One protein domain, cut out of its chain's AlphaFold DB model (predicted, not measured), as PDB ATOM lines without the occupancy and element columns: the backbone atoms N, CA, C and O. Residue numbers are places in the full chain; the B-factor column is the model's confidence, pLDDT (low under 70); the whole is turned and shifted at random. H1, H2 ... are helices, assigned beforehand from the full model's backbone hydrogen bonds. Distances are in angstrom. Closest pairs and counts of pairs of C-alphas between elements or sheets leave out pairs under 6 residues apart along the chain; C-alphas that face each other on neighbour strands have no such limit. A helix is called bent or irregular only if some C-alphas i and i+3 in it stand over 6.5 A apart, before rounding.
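Overview. This is residues 26 to 82 of the 84 residues of the protein "S58 family peptidase" of Desulfurococcaceae archaeon (UniProt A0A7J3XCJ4). A long helix, H1, and a shorter one, H2, make an open V, H1's end near H2's start, with a narrow looped link, residues 50 to 65, reaching beyond the corner. Residues 26 to 46 of H1 stick out freely; tiny H3 follows H2. The 57 printed residues, with three named helices and no named strand, are all helix in class, extended, with radius of gyration of the C-alphas 16.3 A, spanning 53 by 30 by 12 A.

Along the chain. Find C-alpha 26 at (88.053, 92.263, 46.761); from there H1, residues 26 to 49, runs 35.9 A. It is neither bent nor irregular, but only just: C-alphas 27 and 30 are 6.3 A apart. H2, residues 66 to 75, runs 14.5 A; H3, residues 79 to 82, 5.8 A, ends at (100.554, 75.675, 71.752).

Arrangement. H1 and H2 are close but not clearly touching, closest at the C-alphas of Phe 48 and Val 66, 6.8 A, at a steep tilt of 55 degrees, opposite ways. H2 and H3 are likewise close but not clearly touching, closest at C-alphas of Arg 74 and Ala 81, 6.9 A. H1 and H3 are apart. Every O i to N i+4 pair is within hydrogen-bond range in H2, 18 of 20 in H1; H3 is too short for one.

Size, cuts and confidence. The printed part has no cut; the H1 to H2 link is long, and pLDDT is under 70 at residues 78 to 82.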
ATOM      1  N   VAL A  26      88.222  93.636  46.252       91.94
ATOM      2  CA  VAL A  26      88.053  92.263  46.761       91.94
ATOM      3  C   VAL A  26      89.322  91.702  47.416       91.94
ATOM      4  O   VAL A  26      89.231  90.897  48.343       91.94
ATOM      5  N   GLU A  27      90.502  92.152  46.986       91.88
ATOM      6  CA  GLU A  27      91.787  91.721  47.544       91.88
ATOM      7  C   GLU A  27      92.156  92.484  48.829       91.88
ATOM      8  O   GLU A  27      93.003  92.027  49.601       91.88
ATOM      9  N   LEU A  28      91.488  93.610  49.121       94.50
ATOM     10  CA  LEU A  28      91.764  94.424  50.310       94.50
ATOM     11  C   LEU A  28      91.319  93.757  51.613       94.50
ATOM     12  O   LEU A  28      91.883  94.063  52.660       94.50
ATOM     13  N   ASN A  29      90.366  92.822  51.572       94.94
ATOM     14  CA  ASN A  29      89.873  92.131  52.771       94.94
ATOM     15  C   ASN A  29      91.007  91.482  53.580       94.94
ATOM     16  O   ASN A  29      91.040  91.586  54.808       94.94
ATOM     17  N   SER A  30      91.975  90.871  52.893       94.38
ATOM     18  CA  SER A  30      93.155  90.281  53.531       94.38
ATOM     19  C   SER A  30      94.052  91.344  54.172       94.38
ATOM     20  O   SER A  30      94.577  91.122  55.259       94.38
ATOM     21  N   LEU A  31      94.192  92.516  53.541       95.31
ATOM     22  CA  LEU A  31      94.965  93.634  54.088       95.31
ATOM     23  C   LEU A  31      94.276  94.262  55.302       95.31
ATOM     24  O   LEU A  31      94.949  94.573  56.277       95.31
ATOM     25  N   PHE A  32      92.948  94.409  55.288       95.69
ATOM     26  CA  PHE A  32      92.205  94.920  56.441       95.69
ATOM     27  C   PHE A  32      92.356  94.010  57.655       95.69
ATOM     28  O   PHE A  32      92.640  94.497  58.750       95.69
ATOM     29  N   LYS A  33      92.242  92.693  57.452       96.31
ATOM     30  CA  LYS A  33      92.493  91.717  58.512       96.31
ATOM     31  C   LYS A  33      93.934  91.810  59.025       96.31
ATOM     32  O   LYS A  33      94.134  91.922  60.227       96.31
ATOM     33  N   ALA A  34      94.915  91.836  58.123       96.88
ATOM     34  CA  ALA A  34      96.323  91.916  58.502       96.88
ATOM     35  C   ALA A  34      96.655  93.197  59.287       96.88
ATOM     36  O   ALA A  34      97.412  93.147  60.250       96.88
ATOM     37  N   VAL A  35      96.081  94.346  58.908       97.38
ATOM     38  CA  VAL A  35      96.267  95.606  59.643       97.38
ATOM     39  C   VAL A  35      95.639  95.526  61.033       97.38
ATOM     40  O   VAL A  35      96.265  95.973  61.990       97.38
ATOM     41  N   ALA A  36      94.441  94.952  61.161       97.06
ATOM     42  CA  ALA A  36      93.796  94.777  62.461       97.06
ATOM     43  C   ALA A  36      94.650  93.904  63.396       97.06
ATOM     44  O   ALA A  36      94.962  94.338  64.502       97.06
ATOM     45  N   GLU A  37      95.104  92.742  62.917       97.81
ATOM     46  CA  GLU A  37      95.971  91.831  63.681       97.81
ATOM     47  C   GLU A  37      97.305  92.496  64.053       97.81
ATOM     48  O   GLU A  37      97.742  92.422  65.199       97.81
ATOM     49  N   ALA A  38      97.941  93.205  63.116       98.00
ATOM     50  CA  ALA A  38      99.212  93.876  63.374       98.00
ATOM     51  C   ALA A  38      99.086  95.008  64.407       98.00
ATOM     52  O   ALA A  38      99.996  95.206  65.210       98.00
ATOM     53  N   VAL A  39      97.981  95.762  64.391       97.88
ATOM     54  CA  VAL A  39      97.736  96.837  65.365       97.88
ATOM     55  C   VAL A  39      97.376  96.266  66.735       97.88
ATOM     56  O   VAL A  39      97.895  96.766  67.733       97.88
ATOM     57  N   GLU A  40      96.549  95.219  66.795       97.88
ATOM     58  CA  GLU A  40      96.245  94.501  68.041       97.88
ATOM     59  C   GLU A  40      97.538  94.009  68.702       97.88
ATOM     60  O   GLU A  40      97.834  94.353  69.850       97.88
ATOM     61  N   GLU A  41      98.370  93.308  67.934       97.62
ATOM     62  CA  GLU A  41      99.641  92.775  68.408       97.62
ATOM     63  C   GLU A  41     100.633  93.889  68.780       97.62
ATOM     64  O   GLU A  41     101.370  93.770  69.757       97.62
ATOM     65  N   ALA A  42     100.651  95.019  68.066       98.00
ATOM     66  CA  ALA A  42     101.498  96.159  68.423       98.00
ATOM     67  C   ALA A  42     101.102  96.789  69.770       98.00
ATOM     68  O   ALA A  42     101.979  97.157  70.559       98.00
ATOM     69  N   VAL A  43      99.799  96.896  70.056       96.88
ATOM     70  CA  VAL A  43      99.307  97.389  71.351       96.88
ATOM     71  C   VAL A  43      99.680  96.412  72.463       96.88
ATOM     72  O   VAL A  43     100.251  96.845  73.467       96.88
ATOM     73  N   LEU A  44      99.449  95.110  72.270       96.19
ATOM     74  CA  LEU A  44      99.859  94.082  73.231       96.19
ATOM     75  C   LEU A  44     101.369  94.148  73.497       96.19
ATOM     76  O   LEU A  44     101.789  94.269  74.649       96.19
ATOM     77  N   ASN A  45     102.189  94.193  72.446       97.31
ATOM     78  CA  ASN A  45     103.638  94.324  72.576       97.31
ATOM     79  C   ASN A  45     104.047  95.576  73.353       97.31
ATOM     80  O   ASN A  45     104.971  95.510  74.166       97.31
ATOM     81  N   SER A  46     103.358  96.706  73.168       97.44
ATOM     82  CA  SER A  46     103.652  97.923  73.933       97.44
ATOM     83  C   SER A  46     103.463  97.722  75.441       97.44
ATOM     84  O   SER A  46     104.262  98.232  76.222       97.44
ATOM     85  N   MET A  47     102.470  96.927  75.857       96.69
ATOM     86  CA  MET A  47     102.209  96.623  77.267       96.69
ATOM     87  C   MET A  47     103.217  95.621  77.836       96.69
ATOM     88  O   MET A  47     103.741  95.841  78.926       96.69
ATOM     89  N   PHE A  48     103.523  94.550  77.097       96.31
ATOM     90  CA  PHE A  48     104.450  93.498  77.541       96.31
ATOM     91  C   PHE A  48     105.923  93.930  77.544       96.31
ATOM     92  O   PHE A  48     106.726  93.372  78.287       96.31
ATOM     93  N   THR A  49     106.292  94.920  76.727       96.12
ATOM     94  CA  THR A  49     107.671  95.445  76.660       96.12
ATOM     95  C   THR A  49     107.878  96.728  77.464       96.12
ATOM     96  O   THR A  49     109.022  97.159  77.657       96.12
ATOM     97  N   ALA A  50     106.794  97.345  77.947       97.56
ATOM     98  CA  ALA A  50     106.869  98.495  78.836       97.56
ATOM     99  C   ALA A  50     107.622  98.135  80.121       97.56
ATOM    100  O   ALA A  50     107.524  97.030  80.644       97.56
ATOM    101  N   ARG A  51     108.366  99.106  80.651       96.62
ATOM    102  CA  ARG A  51     109.074  98.985  81.928       96.62
ATOM    103  C   ARG A  51     108.397  99.859  82.969       96.62
ATOM    104  O   ARG A  51     107.825 100.888  82.621       96.62
ATOM    105  N   THR A  52     108.505  99.476  84.239       98.06
ATOM    106  CA  THR A  52     108.079 100.336  85.348       98.06
ATOM    107  C   THR A  52     108.850 101.656  85.304       98.06
ATOM    108  O   THR A  52     110.081 101.649  85.223       98.06
ATOM    109  N   VAL A  53     108.140 102.780  85.364       97.69
ATOM    110  CA  VAL A  53     108.720 104.129  85.347       97.69
ATOM    111  C   VAL A  53     108.243 104.900  86.569       97.69
ATOM    112  O   VAL A  53     107.048 104.943  86.851       97.69
ATOM    113  N   GLU A  54     109.170 105.560  87.259       97.94
ATOM    114  CA  GLU A  54     108.854 106.632  88.201       97.94
ATOM    115  C   GLU A  54     108.932 107.978  87.471       97.94
ATOM    116  O   GLU A  54     109.953 108.341  86.887       97.94
ATOM    117  N   GLY A  55     107.811 108.689  87.445       95.94
ATOM    118  CA  GLY A  55     107.645 109.986  86.814       95.94
ATOM    119  C   GLY A  55     107.582 111.131  87.822       95.94
ATOM    120  O   GLY A  55     107.973 111.030  88.984       95.94
ATOM    121  N   ARG A  56     107.059 112.268  87.360       95.88
ATOM    122  CA  ARG A  56     106.947 113.489  88.163       95.88
ATOM    123  C   ARG A  56     106.089 113.271  89.419       95.88
ATOM    124  O   ARG A  56     105.063 112.592  89.370       95.88
ATOM    125  N   ASP A  57     106.486 113.932  90.505       96.12
ATOM    126  CA  ASP A  57     105.818 113.905  91.813       96.12
ATOM    127  C   ASP A  57     105.766 112.496  92.439       96.12
ATOM    128  O   ASP A  57     104.814 112.166  93.142       96.12
ATOM    129  N   GLY A  58     106.758 111.641  92.149       95.50
ATOM    130  CA  GLY A  58     106.836 110.273  92.680       95.50
ATOM    131  C   GLY A  58     105.770 109.325  92.120       95.50
ATOM    132  O   GLY A  58     105.493 108.284  92.713       95.50
ATOM    133  N   ARG A  59     105.122 109.676  90.998       97.31
ATOM    134  CA  ARG A  59     104.142 108.790  90.353       97.31
ATOM    135  C   ARG A  59     104.849 107.602  89.727       97.31
ATOM    136  O   ARG A  59     105.601 107.781  88.777       97.31
ATOM    137  N   VAL A  60     104.534 106.399  90.184       97.88
ATOM    138  CA  VAL A  60     105.038 105.164  89.585       97.88
ATOM    139  C   VAL A  60     103.970 104.560  88.680       97.88
ATOM    140  O   VAL A  60     102.827 104.371  89.095       97.88
ATOM    141  N   VAL A  61     104.343 104.258  87.440       97.56
ATOM    142  CA  VAL A  61     103.547 103.451  86.513       97.56
ATOM    143  C   VAL A  61     104.253 102.116  86.370       97.56
ATOM    144  O   VAL A  61     105.389 102.065  85.901       97.56
ATOM    145  N   HIS A  62     103.601 101.048  86.813       97.62
ATOM    146  CA  HIS A  62     104.163  99.705  86.775       97.62
ATOM    147  C   HIS A  62     103.998  99.071  85.397       97.62
ATOM    148  O   HIS A  62     102.988  99.275  84.723       97.62
ATOM    149  N   GLN A  63     104.992  98.280  84.999       98.00
ATOM    150  CA  GLN A  63     104.821  97.328  83.905       98.00
ATOM    151  C   GLN A  63     103.717  96.320  84.238       98.00
ATOM    152  O   GLN A  63     103.412  96.081  85.410       98.00
ATOM    153  N   ILE A  64     103.151  95.698  83.206       97.31
ATOM    154  CA  ILE A  64     102.196  94.608  83.398       97.31
ATOM    155  C   ILE A  64     102.887  93.413  84.094       97.31
ATOM    156  O   ILE A  64     104.045  93.122  83.777       97.31
ATOM    157  N   PRO A  65     102.230  92.717  85.041       97.25
ATOM    158  CA  PRO A  65     102.791  91.515  85.656       97.25
ATOM    159  C   PRO A  65     102.755  90.345  84.662       97.25
ATOM    160  O   PRO A  65     101.766  89.622  84.559       97.25
ATOM    161  N   VAL A  66     103.829  90.186  83.885       95.25
ATOM    162  CA  VAL A  66     103.906  89.236  82.761       95.25
ATOM    163  C   VAL A  66     103.600  87.805  83.201       95.25
ATOM    164  O   VAL A  66     102.809  87.122  82.548       95.25
ATOM    165  N   GLU A  67     104.180  87.351  84.310       94.75
ATOM    166  CA  GLU A  67     103.990  85.986  84.803       94.75
ATOM    167  C   GLU A  67     102.527  85.702  85.173       94.75
ATOM    168  O   GLU A  67     101.977  84.692  84.734       94.75
ATOM    169  N   GLU A  68     101.873  86.617  85.893       96.25
ATOM    170  CA  GLU A  68     100.467  86.490  86.303       96.25
ATOM    171  C   GLU A  68      99.531  86.473  85.088       96.25
ATOM    172  O   GLU A  68      98.607  85.663  85.002       96.25
ATOM    173  N   VAL A  69      99.798  87.326  84.095       94.75
ATOM    174  CA  VAL A  69      99.014  87.343  82.853       94.75
ATOM    175  C   VAL A  69      99.154  86.022  82.098       94.75
ATOM    176  O   VAL A  69      98.161  85.495  81.597       94.75
ATOM    177  N   LEU A  70     100.357  85.446  82.038       92.81
ATOM    178  CA  LEU A  70     100.567  84.140  81.408       92.81
ATOM    179  C   LEU A  70      99.856  83.007  82.158       92.81
ATOM    180  O   LEU A  70      99.403  82.058  81.518       92.81
ATOM    181  N   GLU A  71      99.752  83.079  83.484       94.19
ATOM    182  CA  GLU A  71      98.970  82.123  84.275       94.19
ATOM    183  C   GLU A  71      97.477  82.214  83.947       94.19
ATOM    184  O   GLU A  71      96.867  81.192  83.619       94.19
ATOM    185  N   ILE A  72      96.924  83.429  83.904       93.75
ATOM    186  CA  ILE A  72      95.527  83.676  83.510       93.75
ATOM    187  C   ILE A  72      95.266  83.141  82.093       93.75
ATOM    188  O   ILE A  72      94.292  82.429  81.850       93.75
ATOM    189  N   LEU A  73      96.156  83.415  81.137       92.12
ATOM    190  CA  LEU A  73      96.001  82.947  79.755       92.12
ATOM    191  C   LEU A  73      96.008  81.415  79.623       92.12
ATOM    192  O   LEU A  73      95.350  80.881  78.719       92.12
ATOM    193  N   ARG A  74      96.737  80.705  80.497       90.06
ATOM    194  CA  ARG A  74      96.730  79.233  80.553       90.06
ATOM    195  C   ARG A  74      95.435  78.699  81.152       90.06
ATOM    196  O   ARG A  74      94.910  77.716  80.637       90.06
ATOM    197  N   GLU A  75      94.924  79.335  82.203       93.19
ATOM    198  CA  GLU A  75      93.678  78.933  82.868       93.19
ATOM    199  C   GLU A  75      92.484  78.966  81.904       93.19
ATOM    200  O   GLU A  75      91.689  78.028  81.858       93.19
ATOM    201  N   TYR A  76      92.404  79.999  81.063       90.56
ATOM    202  CA  TYR A  76      91.303  80.179  80.111       90.56
ATOM    203  C   TYR A  76      91.509  79.445  78.772       90.56
ATOM    204  O   TYR A  76      90.707  79.607  77.851       90.56
ATOM    205  N   GLY A  77      92.560  78.624  78.641       76.62
ATOM    206  CA  GLY A  77      92.782  77.788  77.458       76.62
ATOM    207  C   GLY A  77      93.069  78.579  76.180       76.62
ATOM    208  O   GLY A  77      92.643  78.176  75.097       76.62
ATOM    209  N   SER A  78      93.771  79.712  76.281       66.56
ATOM    210  CA  SER A  78      94.145  80.472  75.087       66.56
ATOM    211  C   SER A  78      95.109  79.649  74.211       66.56
ATOM    212  O   SER A  78      96.146  79.166  74.671       66.56
ATOM    213  N   GLY A  79      94.778  79.476  72.925       56.75
ATOM    214  CA  GLY A  79      95.566  78.689  71.957       56.75
ATOM    215  C   GLY A  79      96.996  79.200  71.699       56.75
ATOM    216  O   GLY A  79      97.747  78.587  70.948       56.75
ATOM    217  N   TRP A  80      97.396  80.297  72.345       55.22
ATOM    218  CA  TRP A  80      98.757  80.831  72.345       55.22
ATOM    219  C   TRP A  80      99.764  79.891  73.021       55.22
ATOM    220  O   TRP A  80     100.927  79.844  72.630       55.22
ATOM    221  N   ALA A  81      99.323  79.084  73.993       48.94
ATOM    222  CA  ALA A  81     100.186  78.150  74.724       48.94
ATOM    223  C   ALA A  81     100.680  76.947  73.886       48.94
ATOM    224  O   ALA A  81     101.451  76.130  74.390       48.94
ATOM    225  N   THR A  82     100.239  76.816  72.630       47.59
ATOM    226  CA  THR A  82     100.554  75.675  71.752       47.59
ATOM    227  C   THR A  82     101.684  75.961  70.750       47.59
ATOM    228  O   THR A  82     102.118  75.047  70.056       47.59
TER     229      THR A  82